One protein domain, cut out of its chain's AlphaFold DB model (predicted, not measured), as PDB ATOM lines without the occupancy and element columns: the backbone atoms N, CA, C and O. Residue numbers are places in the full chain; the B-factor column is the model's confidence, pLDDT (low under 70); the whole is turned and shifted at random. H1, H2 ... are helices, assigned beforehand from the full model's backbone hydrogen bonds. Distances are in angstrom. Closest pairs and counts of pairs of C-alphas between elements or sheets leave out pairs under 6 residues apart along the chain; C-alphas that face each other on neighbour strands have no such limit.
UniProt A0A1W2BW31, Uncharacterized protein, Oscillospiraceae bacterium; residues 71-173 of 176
ATOM      1  N   GLY A  71     183.656 224.303 165.214       90.94
ATOM      2  CA  GLY A  71     182.476 225.073 164.844       90.94
ATOM      3  C   GLY A  71     181.624 224.371 163.784       90.94
ATOM      4  O   GLY A  71     181.960 223.305 163.268       90.94
ATOM      5  N   SER A  72     180.515 225.009 163.403       90.19
ATOM      6  CA  SER A  72     179.625 224.515 162.341       90.19
ATOM      7  C   SER A  72     180.286 224.447 160.960       90.19
ATOM      8  O   SER A  72     179.813 223.715 160.094       90.19
ATOM      9  N   ASP A  73     181.381 225.183 160.756       92.06
ATOM     10  CA  ASP A  73     182.228 225.136 159.562       92.06
ATOM     11  C   ASP A  73     183.265 223.996 159.600       92.06
ATOM     12  O   ASP A  73     184.026 223.825 158.650       92.06
ATOM     13  N   GLY A  74     183.286 223.191 160.669       91.44
ATOM     14  CA  GLY A  74     184.225 222.083 160.841       91.44
ATOM     15  C   GLY A  74     185.648 222.524 161.193       91.44
ATOM     16  O   GLY A  74     186.554 221.685 161.179       91.44
ATOM     17  N   LEU A  75     185.855 223.804 161.515       93.94
ATOM     18  CA  LEU A  75     187.147 224.370 161.894       93.94
ATOM     19  C   LEU A  75     187.171 224.754 163.377       93.94
ATOM     20  O   LEU A  75     186.139 225.001 164.000       93.94
ATOM     21  N   LEU A  76     188.371 224.810 163.947       93.44
ATOM     22  CA  LEU A  76     188.624 225.310 165.296       93.44
ATOM     23  C   LEU A  76     188.985 226.792 165.215       93.44
ATOM     24  O   LEU A  76     189.937 227.170 164.526       93.44
ATOM     25  N   ASP A  77     188.261 227.637 165.939       94.38
ATOM     26  CA  ASP A  77     188.739 228.990 166.204       94.38
ATOM     27  C   ASP A  77     189.786 228.999 167.333       94.38
ATOM     28  O   ASP A  77     190.139 227.968 167.917       94.38
ATOM     29  N   ARG A  78     190.324 230.184 167.625       94.06
ATOM     30  CA  ARG A  78     191.352 230.354 168.653       94.06
ATOM     31  C   ARG A  78     190.883 229.907 170.036       94.06
ATOM     32  O   ARG A  78     191.668 229.281 170.745       94.06
ATOM     33  N   ASN A  79     189.649 230.225 170.417       94.06
ATOM     34  CA  ASN A  79     189.123 229.901 171.742       94.06
ATOM     35  C   ASN A  79     188.908 228.391 171.863       94.06
ATOM     36  O   ASN A  79     189.366 227.780 172.822       94.06
ATOM     37  N   ALA A  80     188.336 227.773 170.830       93.62
ATOM     38  CA  ALA A  80     188.185 226.328 170.736       93.62
ATOM     39  C   ALA A  80     189.531 225.591 170.838       93.62
ATOM     40  O   ALA A  80     189.637 224.602 171.566       93.62
ATOM     41  N   LEU A  81     190.583 226.079 170.161       93.44
ATOM     42  CA  LEU A  81     191.916 225.487 170.296       93.44
ATOM     43  C   LEU A  81     192.483 225.678 171.710       93.44
ATOM     44  O   LEU A  81     193.090 224.755 172.248       93.44
ATOM     45  N   GLN A  82     192.293 226.849 172.322       94.31
ATOM     46  CA  GLN A  82     192.734 227.094 173.696       94.31
ATOM     47  C   GLN A  82     192.055 226.139 174.683       94.31
ATOM     48  O   GLN A  82     192.751 225.504 175.475       94.31
ATOM     49  N   ASP A  83     190.735 225.984 174.604       92.94
ATOM     50  CA  ASP A  83     189.975 225.081 175.471       92.94
ATOM     51  C   ASP A  83     190.418 223.623 175.284       92.94
ATOM     52  O   ASP A  83     190.614 222.892 176.260       92.94
ATOM     53  N   TYR A  84     190.657 223.211 174.035       91.75
ATOM     54  CA  TYR A  84     191.183 221.885 173.720       91.75
ATOM     55  C   TYR A  84     192.577 221.649 174.327       91.75
ATOM     56  O   TYR A  84     192.805 220.635 174.990       91.75
ATOM     57  N   LEU A  85     193.512 222.592 174.157       91.69
ATOM     58  CA  LEU A  85     194.871 222.486 174.703       91.69
ATOM     59  C   LEU A  85     194.888 222.516 176.240       91.69
ATOM     60  O   LEU A  85     195.698 221.822 176.857       91.69
ATOM     61  N   GLN A  86     193.989 223.275 176.875       90.56
ATOM     62  CA  GLN A  86     193.827 223.262 178.332       90.56
ATOM     63  C   GLN A  86     193.319 221.907 178.834       90.56
ATOM     64  O   GLN A  86     193.853 221.385 179.815       90.56
ATOM     65  N   GLU A  87     192.338 221.305 178.155       88.06
ATOM     66  CA  GLU A  87     191.868 219.956 178.483       88.06
ATOM     67  C   GLU A  87     193.004 218.930 178.311       88.06
ATOM     68  O   GLU A  87     193.224 218.116 179.211       88.06
ATOM     69  N   LEU A  88     193.800 219.007 177.235       87.75
ATOM     70  CA  LEU A  88     194.986 218.155 177.053       87.75
ATOM     71  C   LEU A  88     196.023 218.336 178.172       87.75
ATOM     72  O   LEU A  88     196.584 217.349 178.659       87.75
ATOM     73  N   ALA A  89     196.262 219.566 178.628       87.06
ATOM     74  CA  ALA A  89     197.178 219.833 179.735       87.06
ATOM     75  C   ALA A  89     196.674 219.226 181.049       87.06
ATOM     76  O   ALA A  89     197.423 218.548 181.758       87.06
ATOM     77  N   ARG A  90     195.380 219.388 181.340       81.50
ATOM     78  CA  ARG A  90     194.727 218.780 182.505       81.50
ATOM     79  C   ARG A  90     194.845 217.262 182.464       81.50
ATOM     80  O   ARG A  90     195.141 216.634 183.473       81.50
ATOM     81  N   MET A  91     194.677 216.674 181.288       80.25
ATOM     82  CA  MET A  91     194.813 215.239 181.093       80.25
ATOM     83  C   MET A  91     196.237 214.745 181.284       80.25
ATOM     84  O   MET A  91     196.435 213.764 181.994       80.25
ATOM     85  N   SER A  92     197.224 215.443 180.732       79.88
ATOM     86  CA  SER A  92     198.644 215.091 180.858       79.88
ATOM     87  C   SER A  92     199.066 214.901 182.319       79.88
ATOM     88  O   SER A  92     199.748 213.931 182.655       79.88
ATOM     89  N   PHE A  93     198.562 215.754 183.214       75.19
ATOM     90  CA  PHE A  93     198.737 215.617 184.660       75.19
ATOM     91  C   PHE A  93     198.202 214.286 185.211       75.19
ATOM     92  O   PHE A  93     198.877 213.571 185.961       75.19
ATOM     93  N   PHE A  94     196.966 213.946 184.854       74.06
ATOM     94  CA  PHE A  94     196.308 212.739 185.339       74.06
ATOM     95  C   PHE A  94     196.936 211.473 184.749       74.06
ATOM     96  O   PHE A  94     197.115 210.492 185.469       74.06
ATOM     97  N   PHE A  95     197.329 211.502 183.474       76.56
ATOM     98  CA  PHE A  95     198.102 210.442 182.826       76.56
ATOM     99  C   PHE A  95     199.404 210.171 183.572       76.56
ATOM    100  O   PHE A  95     199.701 209.025 183.905       76.56
ATOM    101  N   TYR A  96     200.149 211.226 183.898       75.75
ATOM    102  CA  TYR A  96     201.368 211.114 184.689       75.75
ATOM    103  C   TYR A  96     201.115 210.541 186.082       75.75
ATOM    104  O   TYR A  96     201.848 209.662 186.535       75.75
ATOM    105  N   SER A  97     200.052 210.991 186.747       74.81
ATOM    106  CA  SER A  97     199.661 210.489 188.066       74.81
ATOM    107  C   SER A  97     199.299 209.003 188.034       74.81
ATOM    108  O   SER A  97     199.679 208.261 188.937       74.81
ATOM    109  N   LEU A  98     198.619 208.553 186.975       75.19
ATOM    110  CA  LEU A  98     198.236 207.158 186.764       75.19
ATOM    111  C   LEU A  98     199.434 206.269 186.386       75.19
ATOM    112  O   LEU A  98     199.517 205.131 186.841       75.19
ATOM    113  N   ALA A  99     200.365 206.789 185.583       73.44
ATOM    114  CA  ALA A  99     201.590 206.098 185.180       73.44
ATOM    115  C   ALA A  99     202.670 206.084 186.278       73.44
ATOM    116  O   ALA A  99     203.672 205.378 186.156       73.44
ATOM    117  N   LYS A 100     202.505 206.860 187.358       72.31
ATOM    118  CA  LYS A 100     203.473 206.930 188.455       72.31
ATOM    119  C   LYS A 100     203.672 205.546 189.081       72.31
ATOM    120  O   LYS A 100     202.771 205.001 189.713       72.31
ATOM    121  N   GLY A 101     204.887 205.017 188.953       61.50
ATOM    122  CA  GLY A 101     205.256 203.701 189.483       61.50
ATOM    123  C   GLY A 101     205.083 202.545 188.499       61.50
ATOM    124  O   GLY A 101     205.278 201.406 188.907       61.50
ATOM    125  N   ILE A 102     204.754 202.829 187.236       67.31
ATOM    126  CA  ILE A 102     204.787 201.866 186.135       67.31
ATOM    127  C   ILE A 102     205.971 202.232 185.247       67.31
ATOM    128  O   ILE A 102     206.157 203.409 184.926       67.31
ATOM    129  N   ASP A 103     206.750 201.237 184.825       61.69
ATOM    130  CA  ASP A 103     207.779 201.407 183.790       61.69
ATOM    131  C   ASP A 103     207.119 201.474 182.399       61.69
ATOM    132  O   ASP A 103     207.330 200.649 181.514       61.69
ATOM    133  N   ALA A 104     206.196 202.424 182.253       57.84
ATOM    134  CA  ALA A 104     205.505 202.716 181.012       57.84
ATOM    135  C   ALA A 104     206.178 203.921 180.354       57.84
ATOM    136  O   ALA A 104     206.561 204.866 181.056       57.84
ATOM    137  N   PRO A 105     206.281 203.946 179.013       56.44
ATOM    138  CA  PRO A 105     206.702 205.149 178.319       56.44
ATOM    139  C   PRO A 105     205.761 206.282 178.726       56.44
ATOM    140  O   PRO A 105     204.554 206.232 178.472       56.44
ATOM    141  N   LYS A 106     206.317 207.288 179.415       60.66
ATOM    142  CA  LYS A 106     205.603 208.534 179.671       60.66
ATOM    143  C   LYS A 106     205.209 209.071 178.308       60.66
ATOM    144  O   LYS A 106     206.055 209.228 177.432       60.66
ATOM    145  N   LYS A 107     203.909 209.223 178.109       62.75
ATOM    146  CA  LYS A 107     203.391 209.732 176.858       62.75
ATOM    147  C   LYS A 107     203.399 211.243 176.927       62.75
ATOM    148  O   LYS A 107     202.790 211.813 177.832       62.75
ATOM    149  N   ASP A 108     204.049 211.842 175.947       68.00
ATOM    150  CA  ASP A 108     204.134 213.284 175.834       68.00
ATOM    151  C   ASP A 108     202.868 213.806 175.133       68.00
ATOM    152  O   ASP A 108     202.823 213.957 173.917       68.00
ATOM    153  N   LEU A 109     201.780 213.965 175.888       68.38
ATOM    154  CA  LEU A 109     200.452 214.313 175.356       68.38
ATOM    155  C   LEU A 109     200.349 215.758 174.868       68.38
ATOM    156  O   LEU A 109     199.470 216.077 174.069       68.38
ATOM    157  N   LEU A 110     201.220 216.626 175.372       77.38
ATOM    158  CA  LEU A 110     201.320 218.010 174.927       77.38
ATOM    159  C   LEU A 110     202.420 218.195 173.882       77.38
ATOM    160  O   LEU A 110     202.432 219.219 173.207       77.38
ATOM    161  N   GLN A 111     203.338 217.240 173.706       78.56
ATOM    162  CA  GLN A 111     204.309 217.335 172.622       78.56
ATOM    163  C   GLN A 111     203.662 216.895 171.312       78.56
ATOM    164  O   GLN A 111     203.107 215.807 171.198       78.56
ATOM    165  N   MET A 112     203.776 217.757 170.311       84.75
ATOM    166  CA  MET A 112     203.427 217.446 168.933       84.75
ATOM    167  C   MET A 112     204.700 217.499 168.100       84.75
ATOM    168  O   MET A 112     205.579 218.336 168.322       84.75
ATOM    169  N   THR A 113     204.807 216.606 167.126       86.94
ATOM    170  CA  THR A 113     205.783 216.757 166.049       86.94
ATOM    171  C   THR A 113     205.422 217.965 165.183       86.94
ATOM    172  O   THR A 113     204.269 218.392 165.130       86.94
ATOM    173  N   ASP A 114     206.392 218.506 164.444       86.56
ATOM    174  CA  ASP A 114     206.126 219.601 163.501       86.56
ATOM    175  C   ASP A 114     205.090 219.201 162.439       86.56
ATOM    176  O   ASP A 114     204.273 220.023 162.035       86.56
ATOM    177  N   ALA A 115     205.076 217.928 162.027       89.25
ATOM    178  CA  ALA A 115     204.087 217.399 161.093       89.25
ATOM    179  C   ALA A 115     202.672 217.374 161.694       89.25
ATOM    180  O   ALA A 115     201.723 217.785 161.031       89.25
ATOM    181  N   GLU A 116     202.521 216.936 162.947       87.81
ATOM    182  CA  GLU A 116     201.230 216.946 163.651       87.81
ATOM    183  C   GLU A 116     200.732 218.372 163.893       87.81
ATOM    184  O   GLU A 116     199.561 218.662 163.651       87.81
ATOM    185  N   ALA A 117     201.621 219.278 164.305       89.44
ATOM    186  CA  ALA A 117     201.285 220.684 164.484       89.44
ATOM    187  C   ALA A 117     200.876 221.339 163.154       89.44
ATOM    188  O   ALA A 117     199.916 222.104 163.118       89.44
ATOM    189  N   MET A 118     201.540 220.995 162.046       89.19
ATOM    190  CA  MET A 118     201.149 221.465 160.717       89.19
ATOM    191  C   MET A 118     199.782 220.904 160.298       89.19
ATOM    192  O   MET A 118     198.922 221.670 159.872       89.19
ATOM    193  N   ALA A 119     199.530 219.607 160.489       89.62
ATOM    194  CA  ALA A 119     198.233 218.988 160.196       89.62
ATOM    195  C   ALA A 119     197.094 219.557 161.063       89.62
ATOM    196  O   ALA A 119     195.941 219.627 160.632       89.62
ATOM    197  N   LEU A 120     197.400 219.995 162.286       88.62
ATOM    198  CA  LEU A 120     196.457 220.737 163.113       88.62
ATOM    199  C   LEU A 120     196.095 222.075 162.460       88.62
ATOM    200  O   LEU A 120     194.913 222.407 162.444       88.62
ATOM    201  N   THR A 121     197.054 222.811 161.878       90.38
ATOM    202  CA  THR A 121     196.782 224.122 161.251       90.38
ATOM    203  C   THR A 121     195.774 224.068 160.106       90.38
ATOM    204  O   THR A 121     195.012 225.015 159.932       90.38
ATOM    205  N   GLU A 122     195.685 222.950 159.385       89.50
ATOM    206  CA  GLU A 122     194.682 222.738 158.328       89.50
ATOM    207  C   GLU A 122     193.242 222.694 158.869       89.50
ATOM    208  O   GLU A 122     192.281 222.844 158.118       89.50
ATOM    209  N   GLN A 123     193.084 222.506 160.180       90.75
ATOM    210  CA  GLN A 123     191.800 222.413 160.872       90.75
ATOM    211  C   GLN A 123     191.440 223.699 161.626       90.75
ATOM    212  O   GLN A 123     190.461 223.710 162.371       90.75
ATOM    213  N   LEU A 124     192.224 224.769 161.472       93.31
ATOM    214  CA  LEU A 124     192.069 226.015 162.219       93.31
ATOM    215  C   LEU A 124     191.522 227.149 161.341       93.31
ATOM    216  O   LEU A 124     191.795 227.244 160.144       93.31
ATOM    217  N   LYS A 125     190.792 228.070 161.966       91.94
ATOM    218  CA  LYS A 125     190.214 229.259 161.332       91.94
ATOM    219  C   LYS A 125     190.990 230.525 161.687       91.94
ATOM    220  O   LYS A 125     191.075 230.883 162.851       91.94
ATOM    221  N   GLY A 126     191.477 231.268 160.693       90.06
ATOM    222  CA  GLY A 126     192.239 232.505 160.951       90.06
ATOM    223  C   GLY A 126     193.701 232.247 161.332       90.06
ATOM    224  O   GLY A 126     194.285 232.957 162.151       90.06
ATOM    225  N   VAL A 127     194.286 231.196 160.755       91.88
ATOM    226  CA  VAL A 127     195.719 230.901 160.872       91.88
ATOM    227  C   VAL A 127     196.526 231.992 160.178       91.88
ATOM    228  O   VAL A 127     196.183 232.422 159.075       91.88
ATOM    229  N   ARG A 128     197.641 232.398 160.791       92.12
ATOM    230  CA  ARG A 128     198.636 233.282 160.174       92.12
ATOM    231  C   ARG A 128     199.091 232.711 158.836       92.12
ATOM    232  O   ARG A 128     199.315 231.513 158.702       92.12
ATOM    233  N   LYS A 129     199.420 233.581 157.879       89.31
ATOM    234  CA  LYS A 129     200.066 233.161 156.613       89.31
ATOM    235  C   LYS A 129     201.371 232.373 156.813       89.31
ATOM    236  O   LYS A 129     201.765 231.615 155.933       89.31
ATOM    237  N   LYS A 130     202.070 232.606 157.928       90.69
ATOM    238  CA  LYS A 130     203.295 231.904 158.336       90.69
ATOM    239  C   LYS A 130     203.229 231.627 159.846       90.69
ATOM    240  O   LYS A 130     203.711 232.464 160.611       90.69
ATOM    241  N   PRO A 131     202.577 230.537 160.284       93.00
ATOM    242  CA  PRO A 131     202.521 230.187 161.698       93.00
ATOM    243  C   PRO A 131     203.913 229.769 162.197       93.00
ATOM    244  O   PRO A 131     204.657 229.088 161.489       93.00
ATOM    245  N   ASP A 132     204.275 230.171 163.415       95.31
ATOM    246  CA  ASP A 132     205.535 229.778 164.056       95.31
ATOM    247  C   ASP A 132     205.353 228.457 164.819       95.31
ATOM    248  O   ASP A 132     205.155 228.414 166.037       95.31
ATOM    249  N   ILE A 133     205.394 227.357 164.061       94.69
ATOM    250  CA  ILE A 133     205.223 225.989 164.571       94.69
ATOM    251  C   ILE A 133     206.302 225.623 165.597       94.69
ATOM    252  O   ILE A 133     206.014 224.954 166.590       94.69
ATOM    253  N   ALA A 134     207.531 226.105 165.407       93.69
ATOM    254  CA  ALA A 134     208.632 225.817 166.317       93.69
ATOM    255  C   ALA A 134     208.383 226.435 167.702       93.69
ATOM    256  O   ALA A 134     208.526 225.754 168.723       93.69
ATOM    257  N   SER A 135     207.969 227.705 167.755       95.44
ATOM    258  CA  SER A 135     207.621 228.368 169.017       95.44
ATOM    259  C   SER A 135     206.356 227.786 169.644       95.44
ATOM    260  O   SER A 135     206.316 227.627 170.868       95.44
ATOM    261  N   PHE A 136     205.363 227.397 168.839       95.12
ATOM    262  CA  PHE A 136     204.185 226.666 169.310       95.12
ATOM    263  C   PHE A 136     204.579 225.369 170.032       95.12
ATOM    264  O   PHE A 136     204.321 225.237 171.230       95.12
ATOM    265  N   ASN A 137     205.298 224.466 169.358       92.94
ATOM    266  CA  ASN A 137     205.720 223.177 169.915       92.94
ATOM    267  C   ASN A 137     206.623 223.345 171.144       92.94
ATOM    268  O   ASN A 137     206.450 222.664 172.159       92.94
ATOM    269  N   LYS A 138     207.559 224.301 171.106       93.31
ATOM    270  CA  LYS A 138     208.420 224.617 172.254       93.31
ATOM    271  C   LYS A 138     207.612 225.092 173.462       93.31
ATOM    272  O   LYS A 138     207.950 224.744 174.594       93.31
ATOM    273  N   THR A 139     206.552 225.863 173.231       95.06
ATOM    274  CA  THR A 139     205.663 226.339 174.297       95.06
ATOM    275  C   THR A 139     204.840 225.197 174.873       95.06
ATOM    276  O   THR A 139     204.789 225.064 176.092       95.06
ATOM    277  N   LEU A 140     204.283 224.313 174.040       93.19
ATOM    278  CA  LEU A 140     203.565 223.134 174.532       93.19
ATOM    279  C   LEU A 140     204.454 222.227 175.394       93.19
ATOM    280  O   LEU A 140     204.044 221.797 176.471       93.19
ATOM    281  N   LYS A 141     205.712 222.026 174.988       90.31
ATOM    282  CA  LYS A 141     206.700 221.300 175.794       90.31
ATOM    283  C   LYS A 141     206.973 221.973 177.141       90.31
ATOM    284  O   LYS A 141     207.139 221.299 178.152       90.31
ATOM    285  N   PHE A 142     207.027 223.302 177.179       91.19
ATOM    286  CA  PHE A 142     207.186 224.033 178.436       91.19
ATOM    287  C   PHE A 142     205.968 223.867 179.359       91.19
ATOM    288  O   PHE A 142     206.145 223.631 180.556       91.19
ATOM    289  N   ILE A 143     204.751 223.922 178.809       92.44
ATOM    290  CA  ILE A 143     203.510 223.646 179.552       92.44
ATOM    291  C   ILE A 143     203.559 222.237 180.140       92.44
ATOM    292  O   ILE A 143     203.263 222.058 181.317       92.44
ATOM    293  N   GLU A 144     203.991 221.247 179.362       88.31
ATOM    294  CA  GLU A 144     204.126 219.873 179.838       88.31
ATOM    295  C   GLU A 144     205.103 219.754 181.012       88.31
ATOM    296  O   GLU A 144     204.788 219.127 182.021       88.31
ATOM    297  N   VAL A 145     206.262 220.412 180.937       87.69
ATOM    298  CA  VAL A 145     207.223 220.434 182.052       87.69
ATOM    299  C   VAL A 145     206.594 221.016 183.318       87.69
ATOM    300  O   VAL A 145     206.834 220.487 184.403       87.69
ATOM    301  N   ILE A 146     205.787 222.074 183.201       87.75
ATOM    302  CA  ILE A 146     205.041 222.634 184.338       87.75
ATOM    303  C   ILE A 146     204.056 221.595 184.870       87.75
ATOM    304  O   ILE A 146     204.083 221.296 186.063       87.75
ATOM    305  N   VAL A 147     203.242 221.014 183.984       85.81
ATOM    306  CA  VAL A 147     202.204 220.029 184.309       85.81
ATOM    307  C   VAL A 147     202.762 218.834 185.080       85.81
ATOM    308  O   VAL A 147     202.194 218.382 186.074       85.81
ATOM    309  N   LEU A 148     203.904 218.319 184.637       81.19
ATOM    310  CA  LEU A 148     204.519 217.122 185.201       81.19
ATOM    311  C   LEU A 148     205.331 217.396 186.470       81.19
ATOM    312  O   LEU A 148     205.796 216.449 187.111       81.19
ATOM    313  N   ASN A 149     205.530 218.660 186.848       81.31
ATOM    314  CA  ASN A 149     206.379 219.017 187.973       81.31
ATOM    315  C   ASN A 149     205.590 219.012 189.298       81.31
ATOM    316  O   ASN A 149     204.725 219.865 189.510       81.31
ATOM    317  N   PRO A 150     205.937 218.117 190.247       74.00
ATOM    318  CA  PRO A 150     205.234 217.992 191.521       74.00
ATOM    319  C   PRO A 150     205.235 219.257 192.385       74.00
ATOM    320  O   PRO A 150     204.377 219.404 193.246       74.00
ATOM    321  N   ARG A 151     206.183 220.182 192.175       74.06
ATOM    322  CA  ARG A 151     206.296 221.413 192.975       74.06
ATOM    323  C   ARG A 151     205.155 222.402 192.761       74.06
ATOM    324  O   ARG A 151     204.983 223.277 193.601       74.06
ATOM    325  N   TYR A 152     204.420 222.298 191.657       69.62
ATOM    326  CA  TYR A 152     203.395 223.276 191.296       69.62
ATOM    327  C   TYR A 152     201.960 222.760 191.499       69.62
ATOM    328  O   TYR A 152     201.020 223.497 191.242       69.62
ATOM    329  N   GLN A 153     201.768 221.529 191.986       64.69
ATOM    330  CA  GLN A 153     200.484 220.813 191.889       64.69
ATOM    331  C   GLN A 153     199.337 221.358 192.768       64.69
ATOM    332  O   GLN A 153     198.203 220.960 192.541       64.69
ATOM    333  N   ASP A 154     199.600 222.305 193.679       65.88
ATOM    334  CA  ASP A 154     198.607 222.855 194.624       65.88
ATOM    335  C   ASP A 154     198.613 224.401 194.707       65.88
ATOM    336  O   ASP A 154     198.210 224.978 195.717       65.88
ATOM    337  N   ASN A 155     199.111 225.103 193.682       74.50
ATOM    338  CA  ASN A 155     199.179 226.571 193.678       74.50
ATOM    339  C   ASN A 155     198.319 227.164 192.549       74.50
ATOM    340  O   ASN A 155     198.447 226.753 191.402       74.50
ATOM    341  N   ASP A 156     197.509 228.186 192.828       78.12
ATOM    342  CA  ASP A 156     196.778 228.962 191.809       78.12
ATOM    343  C   ASP A 156     197.691 229.497 190.687       78.12
ATOM    344  O   ASP A 156     197.274 229.656 189.535       78.12
ATOM    345  N   ASP A 157     198.967 229.744 190.989       81.56
ATOM    346  CA  ASP A 157     199.991 230.124 190.011       81.56
ATOM    347  C   ASP A 157     200.203 229.064 188.923       81.56
ATOM    348  O   ASP A 157     200.520 229.411 187.789       81.56
ATOM    349  N   TYR A 158     199.989 227.784 189.229       85.19
ATOM    350  CA  TYR A 158     200.121 226.684 188.275       85.19
ATOM    351  C   TYR A 158     199.059 226.746 187.185       85.19
ATOM    352  O   TYR A 158     199.384 226.729 185.996       85.19
ATOM    353  N   HIS A 159     197.791 226.881 187.579       84.25
ATOM    354  CA  HIS A 159     196.690 226.991 186.628       84.25
ATOM    355  C   HIS A 159     196.834 228.245 185.761       84.25
ATOM    356  O   HIS A 159     196.634 228.180 184.548       84.25
ATOM    357  N   ARG A 160     197.277 229.362 186.355       87.25
ATOM    358  CA  ARG A 160     197.575 230.600 185.623       87.25
ATOM    359  C   ARG A 160     198.737 230.440 184.644       87.25
ATOM    360  O   ARG A 160     198.632 230.900 183.510       87.25
ATOM    361  N   ALA A 161     199.817 229.770 185.044       89.50
ATOM    362  CA  ALA A 161     200.971 229.530 184.179       89.50
ATOM    363  C   ALA A 161     200.620 228.641 182.977       89.50
ATOM    364  O   ALA A 161     201.052 228.930 181.861       89.50
ATOM    365  N   ILE A 162     199.803 227.600 183.180       91.06
ATOM    366  CA  ILE A 162     199.300 226.751 182.091       91.06
ATOM    367  C   ILE A 162     198.412 227.559 181.148       91.06
ATOM    368  O   ILE A 162     198.647 227.531 179.942       91.06
ATOM    369  N   ALA A 163     197.436 228.303 181.676       91.81
ATOM    370  CA  ALA A 163     196.533 229.115 180.862       91.81
ATOM    371  C   ALA A 163     197.305 230.133 180.008       91.81
ATOM    372  O   ALA A 163     197.099 230.206 178.798       91.81
ATOM    373  N   TYR A 164     198.264 230.839 180.613       93.94
ATOM    374  CA  TYR A 164     199.149 231.760 179.901       93.94
ATOM    375  C   TYR A 164     199.997 231.050 178.839       93.94
ATOM    376  O   TYR A 164     200.135 231.539 177.721       93.94
ATOM    377  N   GLY A 165     200.560 229.882 179.164       94.75
ATOM    378  CA  GLY A 165     201.322 229.078 178.215       94.75
ATOM    379  C   GLY A 165     200.483 228.670 177.002       94.75
ATOM    380  O   GLY A 165     200.936 228.835 175.871       94.75
ATOM    381  N   VAL A 166     199.253 228.197 177.220       95.31
ATOM    382  CA  VAL A 166     198.311 227.843 176.144       95.31
ATOM    383  C   VAL A 166     197.962 229.070 175.303       95.31
ATOM    384  O   VAL A 166     198.004 229.015 174.074       95.31
ATOM    385  N   GLU A 167     197.674 230.200 175.947       95.56
ATOM    386  CA  GLU A 167     197.397 231.456 175.254       95.56
ATOM    387  C   GLU A 167     198.571 231.866 174.351       95.56
ATOM    388  O   GLU A 167     198.369 232.200 173.177       95.56
ATOM    389  N   LYS A 168     199.802 231.780 174.873       96.00
ATOM    390  CA  LYS A 168     201.025 232.059 174.119       96.00
ATOM    391  C   LYS A 168     201.248 231.078 172.983       96.00
ATOM    392  O   LYS A 168     201.560 231.535 171.886       96.00
ATOM    393  N   ALA A 169     201.022 229.784 173.191       95.38
ATOM    394  CA  ALA A 169     201.100 228.791 172.126       95.38
ATOM    395  C   ALA A 169     200.176 229.181 170.959       95.38
ATOM    396  O   ALA A 169     200.644 229.352 169.834       95.38
ATOM    397  N   CYS A 170     198.896 229.448 171.231       94.81
ATOM    398  CA  CYS A 170     197.944 229.854 170.193       94.81
ATOM    399  C   CYS A 170     198.353 231.151 169.475       94.81
ATOM    400  O   CYS A 170     198.130 231.273 168.271       94.81
ATOM    401  N   SER A 171     198.988 232.102 170.172       95.00
ATOM    402  CA  SER A 171     199.440 233.360 169.558       95.00
ATOM    403  C   SER A 171     200.499 233.175 168.462       95.00
ATOM    404  O   SER A 171     200.596 234.010 167.567       95.00
ATOM    405  N   PHE A 172     201.247 232.066 168.472       95.25
ATOM    406  CA  PHE A 172     202.206 231.740 167.410       95.25
ATOM    407  C   PHE A 172     201.539 231.220 166.129       95.25
ATOM    408  O   PHE A 172     202.162 231.239 165.065       95.25
ATOM    409  N   ILE A 173     200.276 230.786 166.205       94.06
ATOM    410  CA  ILE A 173     199.535 230.200 165.081       94.06
ATOM    411  C   ILE A 173     198.470 231.154 164.528       94.06
ATOM    412  O   ILE A 173     198.359 231.284 163.311       94.06
TER     413      ILE A 173
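Overview. This is residues 71 to 173 of the 176 residues of an uncharacterized protein of Oscillospiraceae bacterium (UniProt A0A1W2BW31). The longest helix, H1, crosses one side of a helical hairpin, H3 and H4, passing from H4 to H3; short H2 packs on the beginning of H3, and loop residues 100 to 105 stick out. The 103 printed residues hold four named helices, H1 to H4 in order, and no named strand: all helix. The whole is compact, radius of gyration of the C-alphas 14.2 A, spanning 43 by 29 by 27 A.

Along the chain. H1, residues 78 to 99, runs 31.1 A from C-alpha 78 at (191.352, 230.354, 168.653). H2 is residues 114 to 121, H3 133 to 148, 22.5 A, and H4 156 to 171, 22.8 A, ending at (199.440, 233.360, 169.558).

Arrangement. H1 touches H4 at a steep tilt of 49 degrees, opposite ways; the closest C-alphas, Gln 82 and Val 166, are 6.1 A apart. With residues 89 to 96 alone, H1 touches H3, closest C-alphas Phe 93 and Val 147, 5.6 A. H3 and H4, a hairpin, touch at a shallow tilt of 14 degrees; C-alphas Phe 136 and Ala 169 are closest, 4.7 A. H2 touches H3 about perpendicular, 80 degrees, closest C-alphas Asp 114 and Ile 133, 6.5 A. H2 is apart from H1 and H4. Every O i to N i+4 pair is within hydrogen-bond range in H2, H3 and H4; in H1, 17 of 18.

Size, cuts and confidence. The printed part has no cut; C-alphas 101 and 129 are farthest apart, 44.4 A. Links H1 to H2 and H2 to H3 are long. pLDDT is under 70 at residues 101 to 109 and 152 to 154.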